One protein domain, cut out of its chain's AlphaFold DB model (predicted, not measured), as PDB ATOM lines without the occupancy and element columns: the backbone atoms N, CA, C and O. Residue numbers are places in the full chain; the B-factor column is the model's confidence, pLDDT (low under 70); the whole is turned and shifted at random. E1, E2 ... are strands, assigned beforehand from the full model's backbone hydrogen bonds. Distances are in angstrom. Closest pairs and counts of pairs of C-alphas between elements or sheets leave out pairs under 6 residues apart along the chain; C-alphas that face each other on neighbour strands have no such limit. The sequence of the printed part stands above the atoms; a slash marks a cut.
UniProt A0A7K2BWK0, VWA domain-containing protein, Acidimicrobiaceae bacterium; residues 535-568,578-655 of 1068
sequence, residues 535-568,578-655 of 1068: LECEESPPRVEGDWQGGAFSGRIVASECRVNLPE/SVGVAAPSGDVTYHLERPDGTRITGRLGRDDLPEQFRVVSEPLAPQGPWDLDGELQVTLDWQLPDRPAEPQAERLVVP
ATOM      1  N   LEU A 535     101.809 182.087 124.365       83.56
ATOM      2  CA  LEU A 535     102.664 180.932 124.598       83.56
ATOM      3  C   LEU A 535     101.826 179.691 124.276       83.56
ATOM      4  O   LEU A 535     100.687 179.611 124.734       83.56
ATOM      5  N   GLU A 536     102.364 178.805 123.447       84.12
ATOM      6  CA  GLU A 536     101.758 177.515 123.113       84.12
ATOM      7  C   GLU A 536     102.817 176.426 123.268       84.12
ATOM      8  O   GLU A 536     103.852 176.467 122.598       84.12
ATOM      9  N   CYS A 537     102.573 175.442 124.121       83.50
ATOM     10  CA  CYS A 537     103.426 174.280 124.298       83.50
ATOM     11  C   CYS A 537     102.736 173.038 123.733       83.50
ATOM     12  O   CYS A 537     101.556 172.791 123.969       83.50
ATOM     13  N   GLU A 538     103.473 172.220 122.981       81.06
ATOM     14  CA  GLU A 538     102.939 170.937 122.533       81.06
ATOM     15  C   GLU A 538     102.762 169.986 123.728       81.06
ATOM     16  O   GLU A 538     103.712 169.742 124.478       81.06
ATOM     17  N   GLU A 539     101.578 169.373 123.844       69.69
ATOM     18  CA  GLU A 539     101.264 168.277 124.779       69.69
ATOM     19  C   GLU A 539     101.949 166.957 124.369       69.69
ATOM     20  O   GLU A 539     101.343 165.887 124.288       69.69
ATOM     21  N   SER A 540     103.239 167.015 124.051       70.69
ATOM     22  CA  SER A 540     104.038 165.810 123.884       70.69
ATOM     23  C   SER A 540     104.360 165.230 125.263       70.69
ATOM     24  O   SER A 540     104.767 165.985 126.145       70.69
ATOM     25  N   PRO A 541     104.227 163.907 125.474       64.62
ATOM     26  CA  PRO A 541     104.641 163.302 126.729       64.62
ATOM     27  C   PRO A 541     106.148 163.526 126.935       64.62
ATOM     28  O   PRO A 541     106.915 163.387 125.968       64.62
ATOM     29  N   PRO A 542     106.583 163.832 128.172       70.50
ATOM     30  CA  PRO A 542     107.984 164.011 128.492       70.50
ATOM     31  C   PRO A 542     108.795 162.805 128.037       70.50
ATOM     32  O   PRO A 542     108.404 161.652 128.234       70.50
ATOM     33  N   ARG A 543     109.955 163.065 127.444       73.44
ATOM     34  CA  ARG A 543     110.905 162.027 127.046       73.44
ATOM     35  C   ARG A 543     112.130 162.094 127.933       73.44
ATOM     36  O   ARG A 543     112.640 163.169 128.240       73.44
ATOM     37  N   VAL A 544     112.614 160.924 128.322       71.75
ATOM     38  CA  VAL A 544     113.872 160.775 129.045       71.75
ATOM     39  C   VAL A 544     114.980 160.582 128.011       71.75
ATOM     40  O   VAL A 544     115.004 159.583 127.297       71.75
ATOM     41  N   GLU A 545     115.885 161.552 127.907       78.94
ATOM     42  CA  GLU A 545     117.093 161.456 127.084       78.94
ATOM     43  C   GLU A 545     118.261 161.020 127.978       78.94
ATOM     44  O   GLU A 545     118.731 161.807 128.800       78.94
ATOM     45  N   GLY A 546     118.741 159.780 127.842       71.62
ATOM     46  CA  GLY A 546     119.891 159.283 128.603       71.62
ATOM     47  C   GLY A 546     120.199 157.806 128.379       71.62
ATOM     48  O   GLY A 546     119.368 157.070 127.855       71.62
ATOM     49  N   ASP A 547     121.387 157.389 128.822       66.50
ATOM     50  CA  ASP A 547     121.867 156.006 128.746       66.50
ATOM     51  C   ASP A 547     122.195 155.457 130.144       66.50
ATOM     52  O   ASP A 547     122.666 156.175 131.034       66.50
ATOM     53  N   TRP A 548     121.997 154.147 130.313       58.66
ATOM     54  CA  TRP A 548     122.477 153.393 131.470       58.66
ATOM     55  C   TRP A 548     123.903 152.903 131.209       58.66
ATOM     56  O   TRP A 548     124.128 152.049 130.350       58.66
ATOM     57  N   GLN A 549     124.881 153.405 131.966       61.19
ATOM     58  CA  GLN A 549     126.259 152.903 131.921       61.19
ATOM     59  C   GLN A 549     126.734 152.524 133.324       61.19
ATOM     60  O   GLN A 549     126.841 153.363 134.213       61.19
ATOM     61  N   GLY A 550     127.039 151.236 133.527       57.53
ATOM     62  CA  GLY A 550     127.651 150.741 134.766       57.53
ATOM     63  C   GLY A 550     126.770 150.834 136.020       57.53
ATOM     64  O   GLY A 550     127.302 151.061 137.101       57.53
ATOM     65  N   GLY A 551     125.445 150.686 135.887       54.88
ATOM     66  CA  GLY A 551     124.504 150.756 137.017       54.88
ATOM     67  C   GLY A 551     124.154 152.180 137.470       54.88
ATOM     68  O   GLY A 551     123.513 152.357 138.502       54.88
ATOM     69  N   ALA A 552     124.570 153.194 136.708       56.38
ATOM     70  CA  ALA A 552     124.189 154.585 136.897       56.38
ATOM     71  C   ALA A 552     123.451 155.086 135.651       56.38
ATOM     72  O   ALA A 552     123.895 154.863 134.520       56.38
ATOM     73  N   PHE A 553     122.336 155.775 135.865       64.50
ATOM     74  CA  PHE A 553     121.635 156.480 134.803       64.50
ATOM     75  C   PHE A 553     122.202 157.891 134.659       64.50
ATOM     76  O   PHE A 553     122.311 158.623 135.641       64.50
ATOM     77  N   SER A 554     122.558 158.284 133.439       68.88
ATOM     78  CA  SER A 554     122.919 159.664 133.121       68.88
ATOM     79  C   SER A 554     121.965 160.166 132.050       68.88
ATOM     80  O   SER A 554     122.192 159.946 130.859       68.88
ATOM     81  N   GLY A 555     120.905 160.847 132.472       76.06
ATOM     82  CA  GLY A 555     119.934 161.424 131.556       76.06
ATOM     83  C   GLY A 555     119.231 162.650 132.108       76.06
ATOM     84  O   GLY A 555     119.417 163.041 133.260       76.06
ATOM     85  N   ARG A 556     118.442 163.273 131.246       84.81
ATOM     86  CA  ARG A 556     117.651 164.473 131.514       84.81
ATOM     87  C   ARG A 556     116.237 164.279 130.985       84.81
ATOM     88  O   ARG A 556     116.015 163.505 130.055       84.81
ATOM     89  N   ILE A 557     115.290 164.992 131.573       77.75
ATOM     90  CA  ILE A 557     113.893 164.984 131.153       77.75
ATOM     91  C   ILE A 557     113.687 166.146 130.193       77.75
ATOM     92  O   ILE A 557     114.078 167.276 130.491       77.75
ATOM     93  N   VAL A 558     113.044 165.874 129.064       82.81
ATOM     94  CA  VAL A 558     112.606 166.878 128.097       82.81
ATOM     95  C   VAL A 558     111.085 166.820 128.043       82.81
ATOM     96  O   VAL A 558     110.535 165.836 127.555       82.81
ATOM     97  N   ALA A 559     110.409 167.832 128.594       73.62
ATOM     98  CA  ALA A 559     108.960 167.790 128.804       73.62
ATOM     99  C   ALA A 559     108.151 168.202 127.562       73.62
ATOM    100  O   ALA A 559     107.243 167.471 127.189       73.62
ATOM    101  N   SER A 560     108.506 169.308 126.887       77.81
ATOM    102  CA  SER A 560     107.735 169.850 125.747       77.81
ATOM    103  C   SER A 560     108.562 170.781 124.848       77.81
ATOM    104  O   SER A 560     109.568 171.345 125.294       77.81
ATOM    105  N   GLU A 561     108.107 170.984 123.604       83.75
ATOM    106  CA  GLU A 561     108.500 172.111 122.745       83.75
ATOM    107  C   GLU A 561     107.458 173.231 122.874       83.75
ATOM    108  O   GLU A 561     106.275 173.015 122.622       83.75
ATOM    109  N   CYS A 562     107.893 174.422 123.279       83.12
ATOM    110  CA  CYS A 562     107.051 175.603 123.435       83.12
ATOM    111  C   CYS A 562     107.388 176.650 122.378       83.12
ATOM    112  O   CYS A 562     108.561 176.894 122.076       83.12
ATOM    113  N   ARG A 563     106.357 177.298 121.841       85.31
ATOM    114  CA  ARG A 563     106.434 178.341 120.826       85.31
ATOM    115  C   ARG A 563     105.882 179.653 121.374       85.31
ATOM    116  O   ARG A 563     104.829 179.678 122.004       85.31
ATOM    117  N   VAL A 564     106.583 180.755 121.107       82.00
ATOM    118  CA  VAL A 564     106.071 182.106 121.381       82.00
ATOM    119  C   VAL A 564     105.553 182.695 120.080       82.00
ATOM    120  O   VAL A 564     106.334 182.976 119.168       82.00
ATOM    121  N   ASN A 565     104.245 182.908 119.990       79.75
ATOM    122  CA  ASN A 565     103.623 183.537 118.833       79.75
ATOM    123  C   ASN A 565     103.539 185.052 119.068       79.75
ATOM    124  O   ASN A 565     102.765 185.545 119.893       79.75
ATOM    125  N   LEU A 566     104.374 185.807 118.351       75.56
ATOM    126  CA  LEU A 566     104.350 187.272 118.359       75.56
ATOM    127  C   LEU A 566     103.270 187.780 117.377       75.56
ATOM    128  O   LEU A 566     103.206 187.282 116.254       75.56
ATOM    129  N   PRO A 567     102.454 188.790 117.734       70.38
ATOM    130  CA  PRO A 567     101.465 189.356 116.815       70.38
ATOM    131  C   PRO A 567     102.140 190.038 115.610       70.38
ATOM    132  O   PRO A 567     103.049 190.851 115.796       70.38
ATOM    133  N   GLU A 568     101.669 189.762 114.387       62.06
ATOM    134  CA  GLU A 568     102.221 190.344 113.144       62.06
ATOM    135  C   GLU A 568     101.988 191.866 113.036       62.06
ATOM    136  O   GLU A 568     102.824 192.584 112.482       62.06
ATOM    137  N   SER A 578     110.292 188.370 129.871       73.69
ATOM    138  CA  SER A 578     111.015 187.294 130.552       73.69
ATOM    139  C   SER A 578     110.227 186.002 130.446       73.69
ATOM    140  O   SER A 578     109.016 186.001 130.631       73.69
ATOM    141  N   VAL A 579     110.931 184.907 130.169       73.69
ATOM    142  CA  VAL A 579     110.365 183.558 130.192       73.69
ATOM    143  C   VAL A 579     110.978 182.818 131.372       73.69
ATOM    144  O   VAL A 579     112.192 182.884 131.581       73.69
ATOM    145  N   GLY A 580     110.142 182.151 132.157       78.25
ATOM    146  CA  GLY A 580     110.544 181.370 133.319       78.25
ATOM    147  C   GLY A 580     109.842 180.020 133.349       78.25
ATOM    148  O   GLY A 580     108.761 179.864 132.790       78.25
ATOM    149  N   VAL A 581     110.465 179.051 134.012       79.25
ATOM    150  CA  VAL A 581     109.841 177.777 134.375       79.25
ATOM    151  C   VAL A 581     109.897 177.639 135.890       79.25
ATOM    152  O   VAL A 581     110.941 177.878 136.500       79.25
ATOM    153  N   ALA A 582     108.767 177.293 136.493       76.94
ATOM    154  CA  ALA A 582     108.649 177.010 137.913       76.94
ATOM    155  C   ALA A 582     108.157 175.571 138.095       76.94
ATOM    156  O   ALA A 582     107.117 175.191 137.556       76.94
ATOM    157  N   ALA A 583     108.915 174.782 138.855       70.75
ATOM    158  CA  ALA A 583     108.498 173.461 139.306       70.75
ATOM    159  C   ALA A 583     107.886 173.569 140.719       70.75
ATOM    160  O   ALA A 583     108.425 174.304 141.552       70.75
ATOM    161  N   PRO A 584     106.774 172.872 141.007       54.94
ATOM    162  CA  PRO A 584     106.093 172.933 142.298       54.94
ATOM    163  C   PRO A 584     106.830 172.168 143.411       54.94
ATOM    164  O   PRO A 584     106.606 172.466 144.585       54.94
ATOM    165  N   SER A 585     107.727 171.231 143.075       56.59
ATOM    166  CA  SER A 585     108.528 170.442 144.023       56.59
ATOM    167  C   SER A 585     110.034 170.546 143.718       56.59
ATOM    168  O   SER A 585     110.457 170.670 142.572       56.59
ATOM    169  N   GLY A 586     110.855 170.587 144.773       55.09
ATOM    170  CA  GLY A 586     112.253 171.041 144.730       55.09
ATOM    171  C   GLY A 586     113.312 170.009 144.334       55.09
ATOM    172  O   GLY A 586     114.495 170.331 144.429       55.09
ATOM    173  N   ASP A 587     112.933 168.803 143.910       63.28
ATOM    174  CA  ASP A 587     113.897 167.707 143.718       63.28
ATOM    175  C   ASP A 587     114.531 167.680 142.319       63.28
ATOM    176  O   ASP A 587     115.628 167.146 142.144       63.28
ATOM    177  N   VAL A 588     113.908 168.331 141.330       69.56
ATOM    178  CA  VAL A 588     114.453 168.467 139.973       69.56
ATOM    179  C   VAL A 588     114.358 169.918 139.516       69.56
ATOM    180  O   VAL A 588     113.288 170.516 139.465       69.56
ATOM    181  N   THR A 589     115.507 170.508 139.181       81.56
ATOM    182  CA  THR A 589     115.558 171.866 138.628       81.56
ATOM    183  C   THR A 589     115.376 171.801 137.117       81.56
ATOM    184  O   THR A 589     116.076 171.044 136.449       81.56
ATOM    185  N   TYR A 590     114.468 172.615 136.583       83.94
ATOM    186  CA  TYR A 590     114.240 172.751 135.146       83.94
ATOM    187  C   TYR A 590     114.761 174.093 134.639       83.94
ATOM    188  O   TYR A 590     114.764 175.100 135.352       83.94
ATOM    189  N   HIS A 591     115.181 174.120 133.382       87.12
ATOM    190  CA  HIS A 591     115.527 175.333 132.659       87.12
ATOM    191  C   HIS A 591     115.031 175.273 131.221       87.12
ATOM    192  O   HIS A 591     114.643 174.229 130.704       87.12
ATOM    193  N   LEU A 592     115.023 176.436 130.580       87.62
ATOM    194  CA  LEU A 592     114.617 176.576 129.192       87.62
ATOM    195  C   LEU A 592     115.863 176.491 128.301       87.62
ATOM    196  O   LEU A 592     116.850 177.184 128.560       87.62
ATOM    197  N   GLU A 593     115.833 175.662 127.263       87.62
ATOM    198  CA  GLU A 593     116.893 175.542 126.252       87.62
ATOM    199  C   GLU A 593     116.356 175.911 124.866       87.62
ATOM    200  O   GLU A 593     115.227 175.582 124.508       87.62
ATOM    201  N   ARG A 594     117.171 176.582 124.051       88.19
ATOM    202  CA  ARG A 594     116.902 176.745 122.615       88.19
ATOM    203  C   ARG A 594     117.054 175.399 121.884       88.19
ATOM    204  O   ARG A 594     117.721 174.504 122.402       88.19
ATOM    205  N   PRO A 595     116.536 175.255 120.647       83.00
ATOM    206  CA  PRO A 595     116.731 174.046 119.840       83.00
ATOM    207  C   PRO A 595     118.206 173.686 119.592       83.00
ATOM    208  O   PRO A 595     118.519 172.532 119.312       83.00
ATOM    209  N   ASP A 596     119.117 174.657 119.712       83.69
ATOM    210  CA  ASP A 596     120.570 174.469 119.616       83.69
ATOM    211  C   ASP A 596     121.246 174.040 120.940       83.69
ATOM    212  O   ASP A 596     122.465 173.876 120.979       83.69
ATOM    213  N   GLY A 597     120.472 173.847 122.017       83.56
ATOM    214  CA  GLY A 597     120.943 173.459 123.352       83.56
ATOM    215  C   GLY A 597     121.395 174.624 124.239       83.56
ATOM    216  O   GLY A 597     121.856 174.408 125.359       83.56
ATOM    217  N   THR A 598     121.287 175.873 123.779       86.44
ATOM    218  CA  THR A 598     121.707 177.031 124.580       86.44
ATOM    219  C   THR A 598     120.675 177.347 125.665       86.44
ATOM    220  O   THR A 598     119.512 177.614 125.359       86.44
ATOM    221  N   ARG A 599     121.101 177.381 126.936       86.88
ATOM    222  CA  ARG A 599     120.247 177.760 128.075       86.88
ATOM    223  C   ARG A 599     119.782 179.213 127.961       86.88
ATOM    224  O   ARG A 599     120.583 180.121 127.740       86.88
ATOM    225  N   ILE A 600     118.492 179.434 128.171       83.12
ATOM    226  CA  ILE A 600     117.854 180.748 128.180       83.12
ATOM    227  C   ILE A 600     117.841 181.253 129.627       83.12
ATOM    228  O   ILE A 600     117.253 180.629 130.508       83.12
ATOM    229  N   THR A 601     118.501 182.382 129.892       76.25
ATOM    230  CA  THR A 601     118.548 182.993 131.232       76.25
ATOM    231  C   THR A 601     118.291 184.497 131.164       76.25
ATOM    232  O   THR A 601     119.003 185.201 130.451       76.25
ATOM    233  N   GLY A 602     117.356 185.006 131.972       63.62
ATOM    234  CA  GLY A 602     117.175 186.445 132.216       63.62
ATOM    235  C   GLY A 602     116.090 187.136 131.380       63.62
ATOM    236  O   GLY A 602     115.255 186.492 130.752       63.62
ATOM    237  N   ARG A 603     116.078 188.479 131.428       63.81
ATOM    238  CA  ARG A 603     115.205 189.321 130.591       63.81
ATOM    239  C   ARG A 603     115.708 189.282 129.154       63.81
ATOM    240  O   ARG A 603     116.862 189.627 128.912       63.81
ATOM    241  N   LEU A 604     114.839 188.898 128.232       66.88
ATOM    242  CA  LEU A 604     115.133 188.824 126.811       66.88
ATOM    243  C   LEU A 604     114.633 190.099 126.129       66.88
ATOM    244  O   LEU A 604     113.513 190.561 126.376       66.88
ATOM    245  N   GLY A 605     115.477 190.681 125.278       63.12
ATOM    246  CA  GLY A 605     115.019 191.662 124.303       63.12
ATOM    247  C   GLY A 605     114.140 190.990 123.246       63.12
ATOM    248  O   GLY A 605     114.171 189.770 123.087       63.12
ATOM    249  N   ARG A 606     113.371 191.786 122.498       66.56
ATOM    250  CA  ARG A 606     112.517 191.304 121.397       66.56
ATOM    251  C   ARG A 606     113.266 190.400 120.407       66.56
ATOM    252  O   ARG A 606     112.704 189.403 119.976       66.56
ATOM    253  N   ASP A 607     114.516 190.734 120.099       67.44
ATOM    254  CA  ASP A 607     115.347 189.992 119.141       67.44
ATOM    255  C   ASP A 607     116.012 188.740 119.752       67.44
ATOM    256  O   ASP A 607     116.579 187.926 119.029       67.44
ATOM    257  N   ASP A 608     115.937 188.571 121.078       67.12
ATOM    258  CA  ASP A 608     116.566 187.465 121.812       67.12
ATOM    259  C   ASP A 608     115.576 186.364 122.222       67.12
ATOM    260  O   ASP A 608     116.005 185.294 122.683       67.12
ATOM    261  N   LEU A 609     114.270 186.618 122.066       70.25
ATOM    262  CA  LEU A 609     113.210 185.643 122.293       70.25
ATOM    263  C   LEU A 609     113.230 184.598 121.184       70.25
ATOM    264  O   LEU A 609     112.968 184.925 120.026       70.25
ATOM    265  N   PRO A 610     113.550 183.342 121.512       74.06
ATOM    266  CA  PRO A 610     113.523 182.303 120.511       74.06
ATOM    267  C   PRO A 610     112.067 182.005 120.142       74.06
ATOM    268  O   PRO A 610     111.207 181.904 121.015       74.06
ATOM    269  N   GLU A 611     111.802 181.831 118.845       79.06
ATOM    270  CA  GLU A 611     110.479 181.412 118.365       79.06
ATOM    271  C   GLU A 611     110.068 180.063 118.972       79.06
ATOM    272  O   GLU A 611     108.882 179.826 119.162       79.06
ATOM    273  N   GLN A 612     111.042 179.206 119.307       84.69
ATOM    274  CA  GLN A 612     110.851 177.888 119.910       84.69
ATOM    275  C   GLN A 612     111.865 177.633 121.029       84.69
ATOM    276  O   GLN A 612     113.037 177.991 120.903       84.69
ATOM    277  N   PHE A 613     111.447 176.967 122.100       86.62
ATOM    278  CA  PHE A 613     112.327 176.506 123.174       86.62
ATOM    279  C   PHE A 613     111.804 175.214 123.809       86.62
ATOM    280  O   PHE A 613     110.644 174.851 123.641       86.62
ATOM    281  N   ARG A 614     112.665 174.504 124.537       88.94
ATOM    282  CA  ARG A 614     112.349 173.258 125.243       88.94
ATOM    283  C   ARG A 614     112.497 173.433 126.744       88.94
ATOM    284  O   ARG A 614     113.381 174.162 127.194       88.94
ATOM    285  N   VAL A 615     111.665 172.732 127.508       86.44
ATOM    286  CA  VAL A 615     111.803 172.626 128.967       86.44
ATOM    287  C   VAL A 615     112.635 171.389 129.288       86.44
ATOM    288  O   VAL A 615     112.216 170.268 128.993       86.44
ATOM    289  N   VAL A 616     113.820 171.597 129.862       87.38
ATOM    290  CA  VAL A 616     114.823 170.552 130.098       87.38
ATOM    291  C   VAL A 616     115.192 170.522 131.577       87.38
ATOM    292  O   VAL A 616     115.405 171.572 132.183       87.38
ATOM    293  N   SER A 617     115.254 169.334 132.179       87.00
ATOM    294  CA  SER A 617     115.771 169.188 133.541       87.00
ATOM    295  C   SER A 617     117.298 169.295 133.575       87.00
ATOM    296  O   SER A 617     117.990 168.929 132.622       87.00
ATOM    297  N   GLU A 618     117.854 169.700 134.712       84.31
ATOM    298  CA  GLU A 618     119.248 169.390 135.030       84.31
ATOM    299  C   GLU A 618     119.465 167.856 134.993       84.31
ATOM    300  O   GLU A 618     118.496 167.092 135.129       84.31
ATOM    301  N   PRO A 619     120.708 167.377 134.783       81.31
ATOM    302  CA  PRO A 619     121.008 165.949 134.782       81.31
ATOM    303  C   PRO A 619     120.481 165.273 136.047       81.31
ATOM    304  O   PRO A 619     120.782 165.703 137.165       81.31
ATOM    305  N   LEU A 620     119.697 164.212 135.861       76.31
ATOM    306  CA  LEU A 620     119.142 163.444 136.963       76.31
ATOM    307  C   LEU A 620     120.280 162.812 137.762       76.31
ATOM    308  O   LEU A 620     121.258 162.305 137.203       76.31
ATOM    309  N   ALA A 621     120.164 162.856 139.090       67.69
ATOM    310  CA  ALA A 621     121.143 162.216 139.950       67.69
ATOM    311  C   ALA A 621     121.165 160.707 139.646       67.69
ATOM    312  O   ALA A 621     120.096 160.094 139.626       67.69
ATOM    313  N   PRO A 622     122.345 160.084 139.477       60.47
ATOM    314  CA  PRO A 622     122.460 158.716 138.972       60.47
ATOM    315  C   PRO A 622     121.811 157.626 139.838       60.47
ATOM    316  O   PRO A 622     121.730 156.487 139.385       60.47
ATOM    317  N   GLN A 623     121.374 157.950 141.063       58.22
ATOM    318  CA  GLN A 623     120.743 157.027 142.018       58.22
ATOM    319  C   GLN A 623     119.618 157.684 142.851       58.22
ATOM    320  O   GLN A 623     119.471 157.390 144.035       58.22
ATOM    321  N   GLY A 624     118.863 158.620 142.271       55.97
ATOM    322  CA  GLY A 624     117.714 159.230 142.955       55.97
ATOM    323  C   GLY A 624     116.407 158.466 142.699       55.97
ATOM    324  O   GLY A 624     116.236 157.965 141.587       55.97
ATOM    325  N   PRO A 625     115.470 158.404 143.663       53.31
ATOM    326  CA  PRO A 625     114.083 158.080 143.356       53.31
ATOM    327  C   PRO A 625     113.517 159.243 142.541       53.31
ATOM    328  O   PRO A 625     113.241 160.312 143.081       53.31
ATOM    329  N   TRP A 626     113.427 159.090 141.222       60.50
ATOM    330  CA  TRP A 626     112.769 160.100 140.399       60.50
ATOM    331  C   TRP A 626     111.276 159.779 140.382       60.50
ATOM    332  O   TRP A 626     110.767 159.189 139.431       60.50
ATOM    333  N   ASP A 627     110.590 160.133 141.466       55.38
ATOM    334  CA  ASP A 627     109.131 160.211 141.466       55.38
ATOM    335  C   ASP A 627     108.750 161.512 140.749       55.38
ATOM    336  O   ASP A 627     108.653 162.591 141.333       55.38
ATOM    337  N   LEU A 628     108.737 161.433 139.420       60.81
ATOM    338  CA  LEU A 628     108.536 162.571 138.529       60.81
ATOM    339  C   LEU A 628     107.051 162.681 138.201       60.81
ATOM    340  O   LEU A 628     106.663 162.532 137.045       60.81
ATOM    341  N   ASP A 629     106.238 162.898 139.228       57.59
ATOM    342  CA  ASP A 629     104.847 163.309 139.072       57.59
ATOM    343  C   ASP A 629     104.725 164.787 139.467       57.59
ATOM    344  O   ASP A 629     105.147 165.205 140.553       57.59
ATOM    345  N   GLY A 630     104.214 165.617 138.556       65.69
ATOM    346  CA  GLY A 630     104.019 167.036 138.837       65.69
ATOM    347  C   GLY A 630     103.653 167.909 137.637       65.69
ATOM    348  O   GLY A 630     103.924 167.594 136.480       65.69
ATOM    349  N   GLU A 631     103.053 169.064 137.929       71.25
ATOM    350  CA  GLU A 631     102.742 170.103 136.939       71.25
ATOM    351  C   GLU A 631     103.875 171.133 136.865       71.25
ATOM    352  O   GLU A 631     104.111 171.859 137.826       71.25
ATOM    353  N   LEU A 632     104.554 171.267 135.727       74.19
ATOM    354  CA  LEU A 632     105.478 172.379 135.484       74.19
ATOM    355  C   LEU A 632     104.694 173.600 134.995       74.19
ATOM    356  O   LEU A 632     103.889 173.499 134.070       74.19
ATOM    357  N   GLN A 633     104.952 174.773 135.575       79.56
ATOM    358  CA  GLN A 633     104.361 176.028 135.112       79.56
ATOM    359  C   GLN A 633     105.393 176.817 134.303       79.56
ATOM    360  O   GLN A 633     106.410 177.261 134.843       79.56
ATOM    361  N   VAL A 634     105.131 177.018 133.010       79.12
ATOM    362  CA  VAL A 634     105.935 177.897 132.149       79.12
ATOM    363  C   VAL A 634     105.257 179.259 132.097       79.12
ATOM    364  O   VAL A 634     104.088 179.363 131.734       79.12
ATOM    365  N   THR A 635     105.972 180.310 132.489       78.50
ATOM    366  CA  THR A 635     105.450 181.680 132.560       78.50
ATOM    367  C   THR A 635     106.161 182.587 131.566       78.50
ATOM    368  O   THR A 635     107.389 182.710 131.604       78.50
ATOM    369  N   LEU A 636     105.389 183.268 130.725       79.19
ATOM    370  CA  LEU A 636     105.818 184.355 129.856       79.19
ATOM    371  C   LEU A 636     105.311 185.682 130.434       79.19
ATOM    372  O   LEU A 636     104.121 185.990 130.384       79.19
ATOM    373  N   ASP A 637     106.230 186.486 130.960       74.88
ATOM    374  CA  ASP A 637     105.964 187.839 131.442       74.88
ATOM    375  C   ASP A 637     106.334 188.857 130.364       74.88
ATOM    376  O   ASP A 637     107.496 188.951 129.960       74.88
ATOM    377  N   TRP A 638     105.368 189.665 129.926       71.25
ATOM    378  CA  TRP A 638     105.595 190.721 128.940       71.25
ATOM    379  C   TRP A 638     105.214 192.096 129.495       71.25
ATOM    380  O   TRP A 638     104.042 192.369 129.762       71.25
ATOM    381  N   GLN A 639     106.195 192.990 129.657       64.12
ATOM    382  CA  GLN A 639     105.936 194.367 130.086       64.12
ATOM    383  C   GLN A 639     105.719 195.286 128.884       64.12
ATOM    384  O   GLN A 639     106.633 195.548 128.099       64.12
ATOM    385  N   LEU A 640     104.506 195.828 128.782       63.69
ATOM    386  CA  LEU A 640     104.208 196.972 127.923       63.69
ATOM    387  C   LEU A 640     104.498 198.270 128.703       63.69
ATOM    388  O   LEU A 640     104.192 198.323 129.891       63.69
ATOM    389  N   PRO A 641     105.023 199.336 128.066       61.78
ATOM    390  CA  PRO A 641     105.423 200.571 128.758       61.78
ATOM    391  C   PRO A 641     104.336 201.213 129.639       61.78
ATOM    392  O   PRO A 641     104.656 201.829 130.652       61.78
ATOM    393  N   ASP A 642     103.059 201.028 129.282       64.94
ATOM    394  CA  ASP A 642     101.910 201.680 129.923       64.94
ATOM    395  C   ASP A 642     100.936 200.701 130.611       64.94
ATOM    396  O   ASP A 642      99.821 201.089 130.975       64.94
ATOM    397  N   ARG A 643     101.304 199.420 130.782       60.91
ATOM    398  CA  ARG A 643     100.464 198.427 131.479       60.91
ATOM    399  C   ARG A 643     101.291 197.533 132.407       60.91
ATOM    400  O   ARG A 643     102.415 197.179 132.058       60.91
ATOM    401  N   PRO A 644     100.749 197.147 133.579       60.38
ATOM    402  CA  PRO A 644     101.365 196.094 134.380       60.38
ATOM    403  C   PRO A 644     101.488 194.821 133.535       60.38
ATOM    404  O   PRO A 644     100.617 194.551 132.708       60.38
ATOM    405  N   ALA A 645     102.584 194.081 133.721       59.19
ATOM    406  CA  ALA A 645     102.786 192.804 133.047       59.19
ATOM    407  C   ALA A 645     101.602 191.885 133.357       59.19
ATOM    408  O   ALA A 645     101.229 191.741 134.524       59.19
ATOM    409  N   GLU A 646     101.015 191.298 132.324       65.12
ATOM    410  CA  GLU A 646     100.011 190.256 132.480       65.12
ATOM    411  C   GLU A 646     100.703 188.931 132.134       65.12
ATOM    412  O   GLU A 646     100.972 188.695 130.953       65.12
ATOM    413  N   PRO A 647     101.099 188.122 133.136       70.50
ATOM    414  CA  PRO A 647     101.783 186.860 132.890       70.50
ATOM    415  C   PRO A 647     100.860 185.918 132.124       70.50
ATOM    416  O   PRO A 647      99.758 185.613 132.580       70.50
ATOM    417  N   GLN A 648     101.325 185.421 130.981       74.94
ATOM    418  CA  GLN A 648     100.749 184.236 130.357       74.94
ATOM    419  C   GLN A 648     101.414 183.018 130.993       74.94
ATOM    420  O   GLN A 648     102.639 182.969 131.100       74.94
ATOM    421  N   ALA A 649     100.621 182.058 131.458       73.94
ATOM    422  CA  ALA A 649     101.135 180.841 132.067       73.94
ATOM    423  C   ALA A 649     100.495 179.621 131.421       73.94
ATOM    424  O   ALA A 649      99.272 179.544 131.327       73.94
ATOM    425  N   GLU A 650     101.327 178.663 131.043       77.44
ATOM    426  CA  GLU A 650     100.905 177.379 130.503       77.44
ATOM    427  C   GLU A 650     101.348 176.267 131.454       77.44
ATOM    428  O   GLU A 650     102.415 176.350 132.077       77.44
ATOM    429  N   ARG A 651     100.484 175.267 131.633       73.50
ATOM    430  CA  ARG A 651     100.726 174.139 132.534       73.50
ATOM    431  C   ARG A 651     101.117 172.923 131.719       73.50
ATOM    432  O   ARG A 651     100.395 172.534 130.812       73.50
ATOM    433  N   LEU A 652     102.235 172.321 132.088       71.00
ATOM    434  CA  LEU A 652     102.746 171.100 131.492       71.00
ATOM    435  C   LEU A 652     102.636 169.982 132.521       71.00
ATOM    436  O   LEU A 652     103.330 170.005 133.538       71.00
ATOM    437  N   VAL A 653     101.760 169.013 132.269       67.81
ATOM    438  CA  VAL A 653     101.636 167.824 133.117       67.81
ATOM    439  C   VAL A 653     102.773 166.866 132.769       67.81
ATOM    440  O   VAL A 653     102.897 166.436 131.622       67.81
ATOM    441  N   VAL A 654     103.612 166.534 133.749       62.06
ATOM    442  CA  VAL A 654     104.633 165.490 133.623       62.06
ATOM    443  C   VAL A 654     104.013 164.194 134.162       62.06
ATOM    444  O   VAL A 654     103.929 164.051 135.378       62.06
ATOM    445  N   PRO A 655     103.518 163.275 133.306       55.59
ATOM    446  CA  PRO A 655     103.017 161.982 133.760       55.59
ATOM    447  C   PRO A 655     104.119 161.176 134.462       55.59
ATOM    448  O   PRO A 655     105.293 161.328 134.100       55.59
TER     449      PRO A 655
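AT A GLANCE: This is residues 535 to 568 and 578 to 655 of the 1068 residues of the protein "VWA domain-containing protein" of Acidimicrobiaceae bacterium (UniProt A0A7K2BWK0). The domain is a long, narrow sandwich of strands: a strongly twisted sheet of E1, E2, E3, E5 and E6 faces a smaller sheet of E4, E7 and E8, their strands crossed at 35 degrees. The tip of the hairpin E2 and E3 makes one end of the length, and the link of the hairpin E7 and E8 makes the other. The printed part has 112 residues, with no named helix and eight named strands, E1 to E8 in order along the chain; half, 56, are in the strands, and the class is all strand. The larger sheet is branched at E3, the smaller runs E4, E7, E8, and the neighbour strands are antiparallel in both. The whole is compact, with a radius of gyration of the C-alphas of 15.3 A, and a rod spanning 56 by 27 by 23 A.

HOW THE PARTS SIT: E1, residues 535 to 537, is antiparallel to E3, residues 552 to 565, with N 563 and O 536 2.7 A apart. E2, residues 543 to 549, forms a hairpin with E3, where N 543 and O 558 are 2.8 A apart. E1 and E2 lie on one side of E3, and E6, residues 612 to 617, lies on the other side, with N 562 and O 613 2.8 A apart. E5, residues 590 to 593, forms a hairpin with E6, with N 591 and O 616 2.8 A apart. In the other sheet, E7, residues 630 to 639, is the inner strand. E4, residues 578 to 582, is an edge strand beside it, with N 580 and O 635 2.9 A apart. E8, residues 648 to 654, forms a hairpin with E7, with N 632 and O 652 2.8 A apart. Across the sandwich, two sheets face to face, the closest C-alphas of E4 and E5 are those of Val 581 and His 591, 6.4 A apart. Those of E1 and E8 are Leu 535 and Gln 648, 6.9 A apart. E2 is apart from E4, E5, E6, E7 and E8.

IN THESE COORDINATES: E1 begins at C-alpha 535, (102.664, 180.932, 124.598). E3 is the longest strand, 39.8 A from first to last C-alpha; E7 measures 28.8 A, E8 19.4 A, E2 18.5 A and E6 16.9 A. E8 ends at C-alpha 654, (104.633, 165.490, 133.623).

THE WHOLE: The C-alphas farthest apart are those of Gly 550 and Asp 642, 57.3 A. Residues 569 to 577 are not printed, and C-alphas 568 and 578 are 19.7 A apart across the cut. The links E5 to E6 and E6 to E7 are long. Mean pLDDT of the printed part is 72.4, with 44 residues under 70, among them 547 to 554 and 621 to 630.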